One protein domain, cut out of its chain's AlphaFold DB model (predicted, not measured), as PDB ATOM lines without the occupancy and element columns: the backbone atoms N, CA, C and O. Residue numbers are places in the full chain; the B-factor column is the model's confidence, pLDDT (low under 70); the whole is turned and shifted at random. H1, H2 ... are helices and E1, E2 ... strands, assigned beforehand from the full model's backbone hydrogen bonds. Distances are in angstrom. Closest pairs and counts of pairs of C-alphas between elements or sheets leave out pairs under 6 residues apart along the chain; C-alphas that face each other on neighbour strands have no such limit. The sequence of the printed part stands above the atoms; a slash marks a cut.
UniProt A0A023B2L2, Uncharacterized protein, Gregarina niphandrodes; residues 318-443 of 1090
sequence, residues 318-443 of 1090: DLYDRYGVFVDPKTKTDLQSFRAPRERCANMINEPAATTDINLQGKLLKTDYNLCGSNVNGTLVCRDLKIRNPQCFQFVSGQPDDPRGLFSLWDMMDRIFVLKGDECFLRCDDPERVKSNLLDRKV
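Overview. This is residues 318 to 443 of the 1090 residues of an uncharacterized protein of Gregarina niphandrodes (UniProt A0A023B2L2). A small sheet of three strands, E2, E1 and E3, forms the core, with helix H3 over one face and helix H2 over the other. The short helix H1 sits beside E2, and the last helix, H4, lies off the sheet at one end of the longest axis, with Asp 318 at the other end. The printed part has 126 residues, with four named helices and three named strands in the order H1 H2 E1 E2 H3 E3 H4; the class is mixed, helices and strands, though under half of the residues are in named elements. The sheet's order is E2 E1 E3, all antiparallel. The whole is compact, with a radius of gyration of the C-alphas of 14.1 A and spans of 45 by 32 by 24 A.

Arrangement. In the sheet, E1, residues 377 to 382, is the inner strand. E1 and E2, residues 391 to 396, form an antiparallel hairpin at 153 degrees, with N 380 and O 393 2.8 A apart, within hydrogen-bond range. E1 and E3, residues 424 to 428, are antiparallel at 161 degrees, with N 381 and O 425 2.8 A apart, also within range. Residues 358 to 359 pair antiparallel with residues 425 to 426 of E3. H3, residues 406 to 417, is on the sheet at a height over the sheet of 9.5 A, over E2 and along the strands, at 17 degrees to E2 on the local plane; the closest C-alphas of H3 and E2, Leu 406 and Phe 395, are 5.5 A apart. E2, H3 and E3 form a split strand-helix-strand unit, two strands running the same way with E1 between them, and its crossover is right-handed. H2, residues 342 to 350, is on the opposite face at a height over the sheet of 9.6 A, over E2 and E1, slantwise to the strands at 56 degrees to E1 on the local plane; its closest C-alpha to E2 is that of Cys 345, 5.6 A from that of Cys 392. With helices on both faces, the sheet, H3 and H2 make three layers. H1, residues 335 to 338, stands at the sheet's level, and only just touches H3, through residues 409 to 413 of H3 alone, with 3 pairs of C-alphas within 8 A; the closest are those of Leu 335 and Met 413, 8.0 A apart. H4, residues 431 to 443, is not on the sheet and is apart from H1, H2 and H3. In H2, H3 and H4 every O i to N i+4 pair is within hydrogen-bond range; H1 is too short for such a pair.

Along the chain. H1 begins with C-alpha 335 at (19.739, -4.448, -0.311) and is 5.5 A long; H2 is 12.1 A. E1 is 16.5 A, from C-alpha 377 at (20.947, 11.612, 3.214), E2 16.9 A and E3 13.6 A. H3 is 15.8 A, and H4 18.5 A, ending with C-alpha 443 at (13.979, 23.381, 23.737).

Size, cuts and confidence. The two C-alphas farthest apart, those of Asp 318 and Val 443, are 47.9 A apart. The printed part has no cut. The link from H2 to E1, 26 residues, is long. The mean pLDDT of the printed part is 84.6, and residues 362 to 369, 421 to 422 and 440 to 443 are under 70.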
ATOM      1  N   ASP A 318      34.079  -9.502  -3.444       75.19
ATOM      2  CA  ASP A 318      33.386  -9.890  -4.683       75.19
ATOM      3  C   ASP A 318      32.051 -10.632  -4.454       75.19
ATOM      4  O   ASP A 318      31.206 -10.686  -5.349       75.19
ATOM      5  N   LEU A 319      31.843 -11.218  -3.264       73.19
ATOM      6  CA  LEU A 319      30.577 -11.862  -2.895       73.19
ATOM      7  C   LEU A 319      29.525 -10.838  -2.440       73.19
ATOM      8  O   LEU A 319      28.336 -11.070  -2.640       73.19
ATOM      9  N   TYR A 320      29.942  -9.711  -1.847       71.19
ATOM     10  CA  TYR A 320      29.028  -8.621  -1.498       71.19
ATOM     11  C   TYR A 320      28.712  -7.742  -2.700       71.19
ATOM     12  O   TYR A 320      27.610  -7.229  -2.778       71.19
ATOM     13  N   ASP A 321      29.638  -7.539  -3.636       76.12
ATOM     14  CA  ASP A 321      29.447  -6.595  -4.752       76.12
ATOM     15  C   ASP A 321      28.530  -7.158  -5.868       76.12
ATOM     16  O   ASP A 321      28.304  -6.518  -6.894       76.12
ATOM     17  N   ARG A 322      27.954  -8.350  -5.654       83.06
ATOM     18  CA  ARG A 322      27.013  -9.027  -6.553       83.06
ATOM     19  C   ARG A 322      25.552  -8.772  -6.151       83.06
ATOM     20  O   ARG A 322      25.137  -9.092  -5.038       83.06
ATOM     21  N   TYR A 323      24.757  -8.290  -7.106       85.00
ATOM     22  CA  TYR A 323      23.297  -8.203  -6.990       85.00
ATOM     23  C   TYR A 323      22.631  -9.587  -6.852       85.00
ATOM     24  O   TYR A 323      23.112 -10.588  -7.385       85.00
ATOM     25  N   GLY A 324      21.500  -9.632  -6.150       84.06
ATOM     26  CA  GLY A 324      20.700 -10.828  -5.870       84.06
ATOM     27  C   GLY A 324      21.070 -11.565  -4.576       84.06
ATOM     28  O   GLY A 324      20.455 -12.583  -4.268       84.06
ATOM     29  N   VAL A 325      22.053 -11.075  -3.811       88.44
ATOM     30  CA  VAL A 325      22.576 -11.758  -2.609       88.44
ATOM     31  C   VAL A 325      21.775 -11.434  -1.337       88.44
ATOM     32  O   VAL A 325      21.659 -12.297  -0.468       88.44
ATOM     33  N   PHE A 326      21.181 -10.238  -1.226       92.38
ATOM     34  CA  PHE A 326      20.449  -9.792  -0.027       92.38
ATOM     35  C   PHE A 326      19.055  -9.243  -0.376       92.38
ATOM     36  O   PHE A 326      18.711  -8.104  -0.063       92.38
ATOM     37  N   VAL A 327      18.247 -10.072  -1.037       92.56
ATOM     38  CA  VAL A 327      16.874  -9.740  -1.451       92.56
ATOM     39  C   VAL A 327      15.891  -9.875  -0.284       92.56
ATOM     40  O   VAL A 327      15.805 -10.941   0.329       92.56
ATOM     41  N   ASP A 328      15.092  -8.836  -0.007       93.75
ATOM     42  CA  ASP A 328      14.009  -8.916   0.983       93.75
ATOM     43  C   ASP A 328      12.947  -9.930   0.514       93.75
ATOM     44  O   ASP A 328      12.339  -9.741  -0.549       93.75
ATOM     45  N   PRO A 329      12.648 -10.989   1.297       89.00
ATOM     46  CA  PRO A 329      11.608 -11.949   0.942       89.00
ATOM     47  C   PRO A 329      10.222 -11.316   0.733       89.00
ATOM     48  O   PRO A 329       9.424 -11.906  -0.003       89.00
ATOM     49  N   LYS A 330       9.929 -10.148   1.326       91.94
ATOM     50  CA  LYS A 330       8.644  -9.437   1.210       91.94
ATOM     51  C   LYS A 330       8.575  -8.529  -0.024       91.94
ATOM     52  O   LYS A 330       7.710  -8.754  -0.865       91.94
ATOM     53  N   THR A 331       9.442  -7.518  -0.146       91.19
ATOM     54  CA  THR A 331       9.382  -6.533  -1.252       91.19
ATOM     55  C   THR A 331      10.020  -7.014  -2.555       91.19
ATOM     56  O   THR A 331       9.707  -6.471  -3.610       91.19
ATOM     57  N   LYS A 332      10.899  -8.025  -2.493       92.25
ATOM     58  CA  LYS A 332      11.818  -8.445  -3.570       92.25
ATOM     59  C   LYS A 332      12.879  -7.405  -3.952       92.25
ATOM     60  O   LYS A 332      13.596  -7.620  -4.926       92.25
ATOM     61  N   THR A 333      13.039  -6.330  -3.180       91.44
ATOM     62  CA  THR A 333      14.146  -5.385  -3.373       91.44
ATOM     63  C   THR A 333      15.452  -5.992  -2.860       91.44
ATOM     64  O   THR A 333      15.479  -6.599  -1.791       91.44
ATOM     65  N   ASP A 334      16.540  -5.821  -3.608       93.44
ATOM     66  CA  ASP A 334      17.888  -6.209  -3.187       93.44
ATOM     67  C   ASP A 334      18.531  -5.102  -2.344       93.44
ATOM     68  O   ASP A 334      18.579  -3.949  -2.773       93.44
ATOM     69  N   LEU A 335      19.072  -5.432  -1.166       93.56
ATOM     70  CA  LEU A 335      19.739  -4.448  -0.311       93.56
ATOM     71  C   LEU A 335      20.962  -3.784  -0.974       93.56
ATOM     72  O   LEU A 335      21.369  -2.704  -0.541       93.56
ATOM     73  N   GLN A 336      21.519  -4.361  -2.047       91.81
ATOM     74  CA  GLN A 336      22.600  -3.726  -2.813       91.81
ATOM     75  C   GLN A 336      22.208  -2.370  -3.418       91.81
ATOM     76  O   GLN A 336      23.054  -1.481  -3.474       91.81
ATOM     77  N   SER A 337      20.937  -2.144  -3.787       92.00
ATOM     78  CA  SER A 337      20.499  -0.836  -4.314       92.00
ATOM     79  C   SER A 337      20.486   0.282  -3.262       92.00
ATOM     80  O   SER A 337      20.279   1.444  -3.602       92.00
ATOM     81  N   PHE A 338      20.700  -0.057  -1.988       95.38
ATOM     82  CA  PHE A 338      20.809   0.880  -0.868       95.38
ATOM     83  C   PHE A 338      22.247   0.995  -0.361       95.38
ATOM     84  O   PHE A 338      22.475   1.617   0.669       95.38
ATOM     85  N   ARG A 339      23.233   0.364  -1.001       93.94
ATOM     86  CA  ARG A 339      24.589   0.304  -0.452       93.94
ATOM     87  C   ARG A 339      25.318   1.637  -0.622       93.94
ATOM     88  O   ARG A 339      25.341   2.213  -1.705       93.94
ATOM     89  N   ALA A 340      25.924   2.129   0.457       93.31
ATOM     90  CA  ALA A 340      26.694   3.369   0.411       93.31
ATOM     91  C   ALA A 340      27.983   3.183  -0.424       93.31
ATOM     92  O   ALA A 340      28.586   2.104  -0.358       93.31
ATOM     93  N   PRO A 341      28.454   4.214  -1.158       92.00
ATOM     94  CA  PRO A 341      29.700   4.157  -1.921       92.00
ATOM     95  C   PRO A 341      30.887   3.635  -1.101       92.00
ATOM     96  O   PRO A 341      31.040   3.978   0.075       92.00
ATOM     97  N   ARG A 342      31.747   2.817  -1.723       89.06
ATOM     98  CA  ARG A 342      32.820   2.070  -1.039       89.06
ATOM     99  C   ARG A 342      33.745   2.959  -0.204       89.06
ATOM    100  O   ARG A 342      34.088   2.579   0.909       89.06
ATOM    101  N   GLU A 343      34.102   4.136  -0.710       89.94
ATOM    102  CA  GLU A 343      34.941   5.123  -0.013       89.94
ATOM    103  C   GLU A 343      34.242   5.688   1.231       89.94
ATOM    104  O   GLU A 343      34.778   5.630   2.333       89.94
ATOM    105  N   ARG A 344      32.990   6.137   1.082       90.19
ATOM    106  CA  ARG A 344      32.138   6.632   2.176       90.19
ATOM    107  C   ARG A 344      31.926   5.572   3.262       90.19
ATOM    108  O   ARG A 344      31.990   5.885   4.446       90.19
ATOM    109  N   CYS A 345      31.741   4.314   2.862       92.88
ATOM    110  CA  CYS A 345      31.680   3.175   3.775       92.88
ATOM    111  C   CYS A 345      33.020   2.939   4.494       92.88
ATOM    112  O   CYS A 345      33.045   2.825   5.717       92.88
ATOM    113  N   ALA A 346      34.142   2.922   3.765       90.44
ATOM    114  CA  ALA A 346      35.473   2.719   4.335       90.44
ATOM    115  C   ALA A 346      35.853   3.818   5.342       90.44
ATOM    116  O   ALA A 346      36.330   3.498   6.428       90.44
ATOM    117  N   ASN A 347      35.576   5.087   5.029       89.00
ATOM    118  CA  ASN A 347      35.814   6.210   5.938       89.00
ATOM    119  C   ASN A 347      35.021   6.028   7.244       89.00
ATOM    120  O   ASN A 347      35.606   6.053   8.321       89.00
ATOM    121  N   MET A 348      33.726   5.700   7.162       86.81
ATOM    122  CA  MET A 348      32.894   5.426   8.344       86.81
ATOM    123  C   MET A 348      33.288   4.178   9.153       86.81
ATOM    124  O   MET A 348      32.930   4.075  10.326       86.81
ATOM    125  N   ILE A 349      33.967   3.202   8.546       89.31
ATOM    126  CA  ILE A 349      34.463   2.005   9.245       89.31
ATOM    127  C   ILE A 349      35.788   2.295   9.962       89.31
ATOM    128  O   ILE A 349      36.002   1.788  11.066       89.31
ATOM    129  N   ASN A 350      36.664   3.078   9.324       89.56
ATOM    130  CA  ASN A 350      38.030   3.344   9.774       89.56
ATOM    131  C   ASN A 350      38.127   4.527  10.748       89.56
ATOM    132  O   ASN A 350      39.002   4.535  11.612       89.56
ATOM    133  N   GLU A 351      37.251   5.522  10.622       85.38
ATOM    134  CA  GLU A 351      37.140   6.598  11.601       85.38
ATOM    135  C   GLU A 351      36.596   6.058  12.937       85.38
ATOM    136  O   GLU A 351      35.689   5.216  12.949       85.38
ATOM    137  N   PRO A 352      37.095   6.546  14.089       77.06
ATOM    138  CA  PRO A 352      36.425   6.303  15.360       77.06
ATOM    139  C   PRO A 352      35.007   6.882  15.304       77.06
ATOM    140  O   PRO A 352      34.774   7.901  14.651       77.06
ATOM    141  N   ALA A 353      34.062   6.246  16.004       71.81
ATOM    142  CA  ALA A 353      32.679   6.715  16.048       71.81
ATOM    143  C   ALA A 353      32.639   8.188  16.484       71.81
ATOM    144  O   ALA A 353      33.131   8.544  17.561       71.81
ATOM    145  N   ALA A 354      32.092   9.041  15.622       75.38
ATOM    146  CA  ALA A 354      32.032  10.473  15.845       75.38
ATOM    147  C   ALA A 354      31.111  10.769  17.034       75.38
ATOM    148  O   ALA A 354      30.161  10.037  17.309       75.38
ATOM    149  N   THR A 355      31.322  11.898  17.712       73.44
ATOM    150  CA  THR A 355      30.434  12.353  18.802       73.44
ATOM    151  C   THR A 355      29.004  12.666  18.336       73.44
ATOM    152  O   THR A 355      28.125  12.914  19.161       73.44
ATOM    153  N   THR A 356      28.772  12.636  17.021       81.62
ATOM    154  CA  THR A 356      27.496  12.821  16.324       81.62
ATOM    155  C   THR A 356      26.905  11.522  15.753       81.62
ATOM    156  O   THR A 356      25.806  11.569  15.203       81.62
ATOM    157  N   ASP A 357      27.574  10.370  15.903       87.56
ATOM    158  CA  ASP A 357      27.052   9.070  15.458       87.56
ATOM    159  C   ASP A 357      25.956   8.562  16.409       87.56
ATOM    160  O   ASP A 357      26.155   8.399  17.615       87.56
ATOM    161  N   ILE A 358      24.777   8.275  15.858       87.88
ATOM    162  CA  ILE A 358      23.602   7.831  16.614       87.88
ATOM    163  C   ILE A 358      23.593   6.298  16.668       87.88
ATOM    164  O   ILE A 358      23.350   5.637  15.660       87.88
ATOM    165  N   ASN A 359      23.832   5.712  17.845       87.56
ATOM    166  CA  ASN A 359      23.629   4.275  18.071       87.56
ATOM    167  C   ASN A 359      22.120   3.969  18.174       87.56
ATOM    168  O   ASN A 359      21.403   4.603  18.951       87.56
ATOM    169  N   LEU A 360      21.635   3.003  17.391       83.69
ATOM    170  CA  LEU A 360      20.209   2.727  17.188       83.69
ATOM    171  C   LEU A 360      19.629   1.634  18.110       83.69
ATOM    172  O   LEU A 360      18.772   0.871  17.669       83.69
ATOM    173  N   GLN A 361      20.038   1.598  19.388       74.69
ATOM    174  CA  GLN A 361      19.688   0.583  20.407       74.69
ATOM    175  C   GLN A 361      18.202   0.157  20.460       74.69
ATOM    176  O   GLN A 361      17.413   0.643  21.277       74.69
ATOM    177  N   GLY A 362      17.820  -0.787  19.594       59.97
ATOM    178  CA  GLY A 362      16.649  -1.679  19.642       59.97
ATOM    179  C   GLY A 362      15.226  -1.097  19.739       59.97
ATOM    180  O   GLY A 362      14.273  -1.860  19.592       59.97
ATOM    181  N   LYS A 363      15.032   0.198  20.031       53.50
ATOM    182  CA  LYS A 363      13.722   0.757  20.432       53.50
ATOM    183  C   LYS A 363      13.340   2.107  19.812       53.50
ATOM    184  O   LYS A 363      12.153   2.424  19.815       53.50
ATOM    185  N   LEU A 364      14.282   2.898  19.289       54.75
ATOM    186  CA  LEU A 364      14.002   4.289  18.875       54.75
ATOM    187  C   LEU A 364      13.256   4.446  17.533       54.75
ATOM    188  O   LEU A 364      12.649   5.483  17.285       54.75
ATOM    189  N   LEU A 365      13.285   3.443  16.653       60.53
ATOM    190  CA  LEU A 365      12.924   3.618  15.235       60.53
ATOM    191  C   LEU A 365      11.419   3.584  14.908       60.53
ATOM    192  O   LEU A 365      11.057   3.646  13.739       60.53
ATOM    193  N   LYS A 366      10.523   3.506  15.901       54.34
ATOM    194  CA  LYS A 366       9.065   3.463  15.656       54.34
ATOM    195  C   LYS A 366       8.375   4.829  15.546       54.34
ATOM    196  O   LYS A 366       7.179   4.856  15.272       54.34
ATOM    197  N   THR A 367       9.082   5.939  15.771       53.28
ATOM    198  CA  THR A 367       8.461   7.283  15.826       53.28
ATOM    199  C   THR A 367       9.220   8.401  15.109       53.28
ATOM    200  O   THR A 367       8.597   9.403  14.768       53.28
ATOM    201  N   ASP A 368      10.530   8.273  14.867       60.31
ATOM    202  CA  ASP A 368      11.360   9.385  14.381       60.31
ATOM    203  C   ASP A 368      11.867   9.216  12.943       60.31
ATOM    204  O   ASP A 368      12.972   8.746  12.680       60.31
ATOM    205  N   TYR A 369      11.061   9.696  11.995       68.56
ATOM    206  CA  TYR A 369      11.366   9.698  10.557       68.56
ATOM    207  C   TYR A 369      12.443  10.717  10.136       68.56
ATOM    208  O   TYR A 369      12.927  10.655   9.012       68.56
ATOM    209  N   ASN A 370      12.800  11.670  11.005       82.75
ATOM    210  CA  ASN A 370      13.597  12.865  10.680       82.75
ATOM    211  C   ASN A 370      14.947  12.928  11.432       82.75
ATOM    212  O   ASN A 370      15.386  14.011  11.819       82.75
ATOM    213  N   LEU A 371      15.617  11.791  11.664       85.38
ATOM    214  CA  LEU A 371      16.878  11.758  12.430       85.38
ATOM    215  C   LEU A 371      18.010  12.596  11.805       85.38
ATOM    216  O   LEU A 371      18.776  13.198  12.551       85.38
ATOM    217  N   CYS A 372      18.074  12.714  10.472       90.81
ATOM    218  CA  CYS A 372      19.013  13.618   9.789       90.81
ATOM    219  C   CYS A 372      18.422  15.003   9.457       90.81
ATOM    220  O   CYS A 372      19.064  15.808   8.788       90.81
ATOM    221  N   GLY A 373      17.194  15.299   9.897       87.62
ATOM    222  CA  GLY A 373      16.353  16.335   9.290       87.62
ATOM    223  C   GLY A 373      15.678  15.851   7.999       87.62
ATOM    224  O   GLY A 373      15.850  14.701   7.592       87.62
ATOM    225  N   SER A 374      14.889  16.710   7.358       82.12
ATOM    226  CA  SER A 374      14.150  16.369   6.138       82.12
ATOM    227  C   SER A 374      15.009  16.495   4.876       82.12
ATOM    228  O   SER A 374      15.747  17.468   4.705       82.12
ATOM    229  N   ASN A 375      14.878  15.511   3.979       80.56
ATOM    230  CA  ASN A 375      15.593  15.397   2.700       80.56
ATOM    231  C   ASN A 375      17.130  15.404   2.832       80.56
ATOM    232  O   ASN A 375      17.837  15.783   1.901       80.56
ATOM    233  N   VAL A 376      17.655  14.979   3.986       88.69
ATOM    234  CA  VAL A 376      19.093  14.784   4.212       88.69
ATOM    235  C   VAL A 376      19.413  13.299   4.089       88.69
ATOM    236  O   VAL A 376      18.744  12.460   4.698       88.69
ATOM    237  N   ASN A 377      20.440  12.973   3.310       92.12
ATOM    238  CA  ASN A 377      20.947  11.612   3.214       92.12
ATOM    239  C   ASN A 377      21.734  11.239   4.478       92.12
ATOM    240  O   ASN A 377      22.451  12.055   5.064       92.12
ATOM    241  N   GLY A 378      21.618   9.980   4.883       95.00
ATOM    242  CA  GLY A 378      22.443   9.397   5.930       95.00
ATOM    243  C   GLY A 378      23.012   8.053   5.511       95.00
ATOM    244  O   GLY A 378      22.639   7.479   4.484       95.00
ATOM    245  N   THR A 379      23.938   7.540   6.312       96.81
ATOM    246  CA  THR A 379      24.476   6.192   6.171       96.81
ATOM    247  C   THR A 379      24.361   5.437   7.489       96.81
ATOM    248  O   THR A 379      24.820   5.875   8.543       96.81
ATOM    249  N   LEU A 380      23.704   4.286   7.394       96.50
ATOM    250  CA  LEU A 380      23.526   3.285   8.426       96.50
ATOM    251  C   LEU A 380      24.662   2.266   8.296       96.50
ATOM    252  O   LEU A 380      24.744   1.562   7.291       96.50
ATOM    253  N   VAL A 381      25.536   2.187   9.296       96.25
ATOM    254  CA  VAL A 381      26.616   1.197   9.368       96.25
ATOM    255  C   VAL A 381      26.293   0.191  10.457       96.25
ATOM    256  O   VAL A 381      26.347   0.499  11.648       96.25
ATOM    257  N   CYS A 382      25.972  -1.027  10.037       95.25
ATOM    258  CA  CYS A 382      25.713  -2.147  10.929       95.25
ATOM    259  C   CYS A 382      26.893  -3.116  10.918       95.25
ATOM    260  O   CYS A 382      27.395  -3.507   9.860       95.25
ATOM    261  N   ARG A 383      27.333  -3.501  12.112       93.25
ATOM    262  CA  ARG A 383      28.343  -4.538  12.334       93.25
ATOM    263  C   ARG A 383      27.639  -5.887  12.521       93.25
ATOM    264  O   ARG A 383      26.426  -5.930  12.694       93.25
ATOM    265  N   ASP A 384      28.394  -6.974  12.394       86.81
ATOM    266  CA  ASP A 384      28.003  -8.337  12.791       86.81
ATOM    267  C   ASP A 384      26.609  -8.846  12.342       86.81
ATOM    268  O   ASP A 384      26.008  -9.689  13.008       86.81
ATOM    269  N   LEU A 385      26.136  -8.433  11.152       88.94
ATOM    270  CA  LEU A 385      24.866  -8.842  10.511       88.94
ATOM    271  C   LEU A 385      24.848 -10.329  10.085       88.94
ATOM    272  O   LEU A 385      24.725 -10.670   8.909       88.94
ATOM    273  N   LYS A 386      25.065 -11.235  11.044       86.12
ATOM    274  CA  LYS A 386      25.447 -12.649  10.870       86.12
ATOM    275  C   LYS A 386      26.710 -12.862  10.015       86.12
ATOM    276  O   LYS A 386      27.064 -14.006   9.730       86.12
ATOM    277  N   ILE A 387      27.414 -11.796   9.636       85.75
ATOM    278  CA  ILE A 387      28.598 -11.773   8.771       85.75
ATOM    279  C   ILE A 387      29.580 -10.748   9.363       85.75
ATOM    280  O   ILE A 387      29.147  -9.696   9.826       85.75
ATOM    281  N   ARG A 388      30.890 -11.043   9.378       83.94
ATOM    282  CA  ARG A 388      31.881 -10.218  10.109       83.94
ATOM    283  C   ARG A 388      32.240  -8.890   9.442       83.94
ATOM    284  O   ARG A 388      32.771  -8.008  10.109       83.94
ATOM    285  N   ASN A 389      32.030  -8.745   8.133       90.69
ATOM    286  CA  ASN A 389      32.298  -7.471   7.469       90.69
ATOM    287  C   ASN A 389      31.173  -6.481   7.835       90.69
ATOM    288  O   ASN A 389      30.008  -6.812   7.589       90.69
ATOM    289  N   PRO A 390      31.478  -5.276   8.350       92.19
ATOM    290  CA  PRO A 390      30.472  -4.230   8.519       92.19
ATOM    291  C   PRO A 390      29.824  -3.875   7.175       92.19
ATOM    292  O   PRO A 390      30.494  -3.851   6.141       92.19
ATOM    293  N   GLN A 391      28.522  -3.601   7.198       94.94
ATOM    294  CA  GLN A 391      27.727  -3.250   6.021       94.94
ATOM    295  C   GLN A 391      27.245  -1.801   6.139       94.94
ATOM    296  O   GLN A 391      26.758  -1.399   7.197       94.94
ATOM    297  N   CYS A 392      27.373  -1.030   5.057       96.31
ATOM    298  CA  CYS A 392      27.002   0.384   5.005       96.31
ATOM    299  C   CYS A 392      25.858   0.608   4.011       96.31
ATOM    300  O   CYS A 392      26.028   0.373   2.812       96.31
ATOM    301  N   PHE A 393      24.734   1.133   4.486       96.75
ATOM    302  CA  PHE A 393      23.547   1.405   3.679       96.75
ATOM    303  C   PHE A 393      23.211   2.898   3.707       96.75
ATOM    304  O   PHE A 393      23.160   3.509   4.771       96.75
ATOM    305  N   GLN A 394      23.001   3.505   2.545       96.31
ATOM    306  CA  GLN A 394      22.547   4.878   2.387       96.31
ATOM    307  C   GLN A 394      21.014   4.939   2.414       96.31
ATOM    308  O   GLN A 394      20.335   4.112   1.806       96.31
ATOM    309  N   PHE A 395      20.474   5.934   3.115       96.00
ATOM    310  CA  PHE A 395      19.035   6.152   3.261       96.00
ATOM    311  C   PHE A 395      18.690   7.642   3.158       96.00
ATOM    312  O   PHE A 395      19.540   8.505   3.387       96.00
ATOM    313  N   VAL A 396      17.423   7.930   2.863       92.06
ATOM    314  CA  VAL A 396      16.847   9.280   2.857       92.06
ATOM    315  C   VAL A 396      16.112   9.512   4.180       92.06
ATOM    316  O   VAL A 396      15.298   8.693   4.609       92.06
ATOM    317  N   SER A 397      16.399  10.623   4.857       90.00
ATOM    318  CA  SER A 397      15.685  11.033   6.073       90.00
ATOM    319  C   SER A 397      14.482  11.924   5.739       90.00
ATOM    320  O   SER A 397      14.558  12.804   4.881       90.00
ATOM    321  N   GLY A 398      13.374  11.725   6.452       83.50
ATOM    322  CA  GLY A 398      12.177  12.570   6.400       83.50
ATOM    323  C   GLY A 398      11.053  12.124   5.464       83.50
ATOM    324  O   GLY A 398      10.003  12.758   5.486       83.50
ATOM    325  N   GLN A 399      11.224  11.043   4.696       82.31
ATOM    326  CA  GLN A 399      10.183  10.498   3.814       82.31
ATOM    327  C   GLN A 399       9.776   9.089   4.289       82.31
ATOM    328  O   GLN A 399      10.594   8.171   4.193       82.31
ATOM    329  N   PRO A 400       8.561   8.895   4.845       77.19
ATOM    330  CA  PRO A 400       8.132   7.594   5.370       77.19
ATOM    331  C   PRO A 400       7.789   6.586   4.262       77.19
ATOM    332  O   PRO A 400       7.941   5.388   4.483       77.19
ATOM    333  N   ASP A 401       7.374   7.069   3.087       82.38
ATOM    334  CA  ASP A 401       6.917   6.247   1.959       82.38
ATOM    335  C   ASP A 401       8.002   5.995   0.885       82.38
ATOM    336  O   ASP A 401       7.773   5.223  -0.047       82.38
ATOM    337  N   ASP A 402       9.196   6.604   0.995       84.81
ATOM    338  CA  ASP A 402      10.330   6.259   0.119       84.81
ATOM    339  C   ASP A 402      10.810   4.832   0.477       84.81
ATOM    340  O   ASP A 402      11.073   4.550   1.656       84.81
ATOM    341  N   PRO A 403      10.984   3.904  -0.487       83.50
ATOM    342  CA  PRO A 403      11.655   2.629  -0.226       83.50
ATOM    343  C   PRO A 403      13.074   2.796   0.353       83.50
ATOM    344  O   PRO A 403      13.538   1.907   1.064       83.50
ATOM    345  N   ARG A 404      13.751   3.929   0.097       89.25
ATOM    346  CA  ARG A 404      15.040   4.340   0.696       89.25
ATOM    347  C   ARG A 404      14.892   5.105   2.013       89.25
ATOM    348  O   ARG A 404      15.902   5.518   2.580       89.25
ATOM    349  N   GLY A 405      13.675   5.296   2.516       93.75
ATOM    350  CA  GLY A 405      13.429   5.835   3.849       93.75
ATOM    351  C   GLY A 405      14.038   4.937   4.929       93.75
ATOM    352  O   GLY A 405      14.014   3.710   4.817       93.75
ATOM    353  N   LEU A 406      14.573   5.532   6.001       93.31
ATOM    354  CA  LEU A 406      15.250   4.791   7.080       93.31
ATOM    355  C   LEU A 406      14.396   3.651   7.667       93.31
ATOM    356  O   LEU A 406      14.921   2.582   7.977       93.31
ATOM    357  N   PHE A 407      13.086   3.873   7.809       91.62
ATOM    358  CA  PHE A 407      12.156   2.868   8.322       91.62
ATOM    359  C   PHE A 407      12.013   1.683   7.355       91.62
ATOM    360  O   PHE A 407      12.161   0.539   7.775       91.62
ATOM    361  N   SER A 408      11.804   1.958   6.063       92.81
ATOM    362  CA  SER A 408      11.742   0.963   4.985       92.81
ATOM    363  C   SER A 408      13.009   0.104   4.940       92.81
ATOM    364  O   SER A 408      12.932  -1.124   4.918       92.81
ATOM    365  N   LEU A 409      14.181   0.746   5.000       94.75
ATOM    366  CA  LEU A 409      15.480   0.076   5.034       94.75
ATOM    367  C   LEU A 409      15.633  -0.825   6.269       94.75
ATOM    368  O   LEU A 409      16.001  -1.991   6.130       94.75
ATOM    369  N   TRP A 410      15.315  -0.324   7.467       93.50
ATOM    370  CA  TRP A 410      15.412  -1.112   8.700       93.50
ATOM    371  C   TRP A 410      14.434  -2.298   8.716       93.50
ATOM    372  O   TRP A 410      14.807  -3.398   9.112       93.50
ATOM    373  N   ASP A 411      13.203  -2.106   8.233       92.75
ATOM    374  CA  ASP A 411      12.170  -3.144   8.096       92.75
ATOM    375  C   ASP A 411      12.580  -4.257   7.104       92.75
ATOM    376  O   ASP A 411      12.293  -5.436   7.330       92.75
ATOM    377  N   MET A 412      13.313  -3.917   6.034       94.00
ATOM    378  CA  MET A 412      13.945  -4.901   5.140       94.00
ATOM    379  C   MET A 412      15.125  -5.618   5.815       94.00
ATOM    380  O   MET A 412      15.217  -6.847   5.761       94.00
ATOM    381  N   MET A 413      16.012  -4.877   6.486       93.81
ATOM    382  CA  MET A 413      17.181  -5.447   7.163       93.81
ATOM    383  C   MET A 413      16.802  -6.378   8.322       93.81
ATOM    384  O   MET A 413      17.443  -7.414   8.485       93.81
ATOM    385  N   ASP A 414      15.748  -6.078   9.084       92.50
ATOM    386  CA  ASP A 414      15.267  -6.957  10.155       92.50
ATOM    387  C   ASP A 414      14.680  -8.268   9.610       92.50
ATOM    388  O   ASP A 414      14.970  -9.341  10.137       92.50
ATOM    389  N   ARG A 415      13.961  -8.234   8.478       93.19
ATOM    390  CA  ARG A 415      13.503  -9.466   7.806       93.19
ATOM    391  C   ARG A 415      14.641 -10.353   7.309       93.19
ATOM    392  O   ARG A 415      14.520 -11.575   7.375       93.19
ATOM    393  N   ILE A 416      15.714  -9.761   6.785       91.38
ATOM    394  CA  ILE A 416      16.841 -10.504   6.202       91.38
ATOM    395  C   ILE A 416      17.789 -11.005   7.303       91.38
ATOM    396  O   ILE A 416      18.156 -12.182   7.339       91.38
ATOM    397  N   PHE A 417      18.180 -10.125   8.227       89.88
ATOM    398  CA  PHE A 417      19.230 -10.402   9.206       89.88
ATOM    399  C   PHE A 417      18.711 -10.765  10.598       89.88
ATOM    400  O   PHE A 417      19.433 -11.468  11.303       89.88
ATOM    401  N   VAL A 418      17.470 -10.425  10.971       87.00
ATOM    402  CA  VAL A 418      16.920 -10.522  12.341       87.00
ATOM    403  C   VAL A 418      17.805  -9.748  13.321       87.00
ATOM    404  O   VAL A 418      18.704 -10.307  13.955       87.00
ATOM    405  N   LEU A 419      17.597  -8.432  13.372       82.31
ATOM    406  CA  LEU A 419      18.529  -7.479  13.965       82.31
ATOM    407  C   LEU A 419      18.517  -7.532  15.496       82.31
ATOM    408  O   LEU A 419      17.493  -7.332  16.153       82.31
ATOM    409  N   LYS A 420      19.706  -7.674  16.083       74.69
ATOM    410  CA  LYS A 420      19.958  -7.260  17.467       74.69
ATOM    411  C   LYS A 420      20.376  -5.796  17.422       74.69
ATOM    412  O   LYS A 420      21.485  -5.472  17.021       74.69
ATOM    413  N   GLY A 421      19.458  -4.902  17.785       61.09
ATOM    414  CA  GLY A 421      19.563  -3.468  17.486       61.09
ATOM    415  C   GLY A 421      20.712  -2.682  18.136       61.09
ATOM    416  O   GLY A 421      20.723  -1.466  17.998       61.09
ATOM    417  N   ASP A 422      21.653  -3.323  18.831       67.62
ATOM    418  CA  ASP A 422      22.809  -2.678  19.474       67.62
ATOM    419  C   ASP A 422      24.042  -2.577  18.543       67.62
ATOM    420  O   ASP A 422      25.031  -1.925  18.881       67.62
ATOM    421  N   GLU A 423      23.985  -3.216  17.366       82.94
ATOM    422  CA  GLU A 423      25.107  -3.404  16.428       82.94
ATOM    423  C   GLU A 423      25.137  -2.362  15.278       82.94
ATOM    424  O   GLU A 423      26.029  -2.399  14.425       82.94
ATOM    425  N   CYS A 424      24.191  -1.411  15.253       93.38
ATOM    426  CA  CYS A 424      24.003  -0.430  14.175       93.38
ATOM    427  C   CYS A 424      24.186   1.033  14.618       93.38
ATOM    428  O   CYS A 424      23.584   1.493  15.592       93.38
ATOM    429  N   PHE A 425      24.952   1.786  13.826       93.56
ATOM    430  CA  PHE A 425      25.240   3.209  14.008       93.56
ATOM    431  C   PHE A 425      24.777   4.007  12.787       93.56
ATOM    432  O   PHE A 425      24.900   3.547  11.653       93.56
ATOM    433  N   LEU A 426      24.265   5.212  13.009       95.38
ATOM    434  CA  LEU A 426      23.743   6.099  11.977       95.38
ATOM    435  C   LEU A 426      24.516   7.417  11.985       95.38
ATOM    436  O   LEU A 426      24.567   8.101  13.007       95.38
ATOM    437  N   ARG A 427      25.070   7.783  10.826       94.38
ATOM    438  CA  ARG A 427      25.695   9.087  10.569       94.38
ATOM    439  C   ARG A 427      24.911   9.814   9.485       94.38
ATOM    440  O   ARG A 427      24.482   9.202   8.509       94.38
ATOM    441  N   CYS A 428      24.731  11.113   9.656       95.31
ATOM    442  CA  CYS A 428      24.073  11.981   8.685       95.31
ATOM    443  C   CYS A 428      25.111  12.820   7.939       95.31
ATOM    444  O   CYS A 428      26.134  13.170   8.524       95.31
ATOM    445  N   ASP A 429      24.825  13.184   6.688       91.75
ATOM    446  CA  ASP A 429      25.767  13.959   5.860       91.75
ATOM    447  C   ASP A 429      25.979  15.396   6.367       91.75
ATOM    448  O   ASP A 429      27.006  16.006   6.087       91.75
ATOM    449  N   ASP A 430      25.036  15.909   7.161       90.38
ATOM    450  CA  ASP A 430      25.115  17.204   7.841       90.38
ATOM    451  C   ASP A 430      24.962  17.021   9.370       90.38
ATOM    452  O   ASP A 430      23.848  17.074   9.910       90.38
ATOM    453  N   PRO A 431      26.063  16.745  10.097       83.56
ATOM    454  CA  PRO A 431      26.019  16.472  11.533       83.56
ATOM    455  C   PRO A 431      25.733  17.717  12.392       83.56
ATOM    456  O   PRO A 431      25.197  17.587  13.496       83.56
ATOM    457  N   GLU A 432      26.027  18.929  11.910       82.94
ATOM    458  CA  GLU A 432      25.700  20.166  12.635       82.94
ATOM    459  C   GLU A 432      24.202  20.498  12.528       82.94
ATOM    460  O   GLU A 432      23.587  20.911  13.515       82.94
ATOM    461  N   ARG A 433      23.551  20.201  11.398       80.75
ATOM    462  CA  ARG A 433      22.088  20.305  11.273       80.75
ATOM    463  C   ARG A 433      21.349  19.273  12.123       80.75
ATOM    464  O   ARG A 433      20.321  19.609  12.710       80.75
ATOM    465  N   VAL A 434      21.888  18.059  12.293       80.62
ATOM    466  CA  VAL A 434      21.394  17.092  13.301       80.62
ATOM    467  C   VAL A 434      21.473  17.680  14.707       80.62
ATOM    468  O   VAL A 434      20.496  17.652  15.455       80.62
ATOM    469  N   LYS A 435      22.623  18.252  15.062       78.81
ATOM    470  CA  LYS A 435      22.872  18.882  16.363       78.81
ATOM    471  C   LYS A 435      21.922  20.059  16.624       78.81
ATOM    472  O   LYS A 435      21.388  20.128  17.730       78.81
ATOM    473  N   SER A 436      21.613  20.893  15.622       77.94
ATOM    474  CA  SER A 436      20.551  21.915  15.718       77.94
ATOM    475  C   SER A 436      19.182  21.276  15.954       77.94
ATOM    476  O   SER A 436      18.561  21.543  16.977       77.94
ATOM    477  N   ASN A 437      18.754  20.338  15.100       73.50
ATOM    478  CA  ASN A 437      17.452  19.667  15.224       73.50
ATOM    479  C   ASN A 437      17.252  19.004  16.606       73.50
ATOM    480  O   ASN A 437      16.154  19.037  17.167       73.50
ATOM    481  N   LEU A 438      18.308  18.414  17.180       73.12
ATOM    482  CA  LEU A 438      18.295  17.821  18.521       73.12
ATOM    483  C   LEU A 438      18.294  18.868  19.650       73.12
ATOM    484  O   LEU A 438      17.724  18.605  20.713       73.12
ATOM    485  N   LEU A 439      18.909  20.036  19.452       73.38
ATOM    486  CA  LEU A 439      18.849  21.163  20.390       73.38
ATOM    487  C   LEU A 439      17.461  21.816  20.378       73.38
ATOM    488  O   LEU A 439      16.859  21.961  21.441       73.38
ATOM    489  N   ASP A 440      16.909  22.105  19.202       68.62
ATOM    490  CA  ASP A 440      15.575  22.689  19.036       68.62
ATOM    491  C   ASP A 440      14.490  21.782  19.635       68.62
ATOM    492  O   ASP A 440      13.647  22.232  20.414       68.62
ATOM    493  N   ARG A 441      14.569  20.464  19.403       61.16
ATOM    494  CA  ARG A 441      13.685  19.480  20.056       61.16
ATOM    495  C   ARG A 441      13.848  19.443  21.581       61.16
ATOM    496  O   ARG A 441      12.846  19.333  22.285       61.16
ATOM    497  N   LYS A 442      15.067  19.602  22.116       57.91
ATOM    498  CA  LYS A 442      15.306  19.746  23.571       57.91
ATOM    499  C   LYS A 442      14.760  21.061  24.144       57.91
ATOM    500  O   LYS A 442      14.444  21.096  25.331       57.91
ATOM    501  N   VAL A 443      14.632  22.120  23.341       54.41
ATOM    502  CA  VAL A 443      13.979  23.381  23.737       54.41
ATOM    503  C   VAL A 443      12.454  23.243  23.704       54.41
ATOM    504  O   VAL A 443      11.791  23.659  24.652       54.41
TER     505      VAL A 443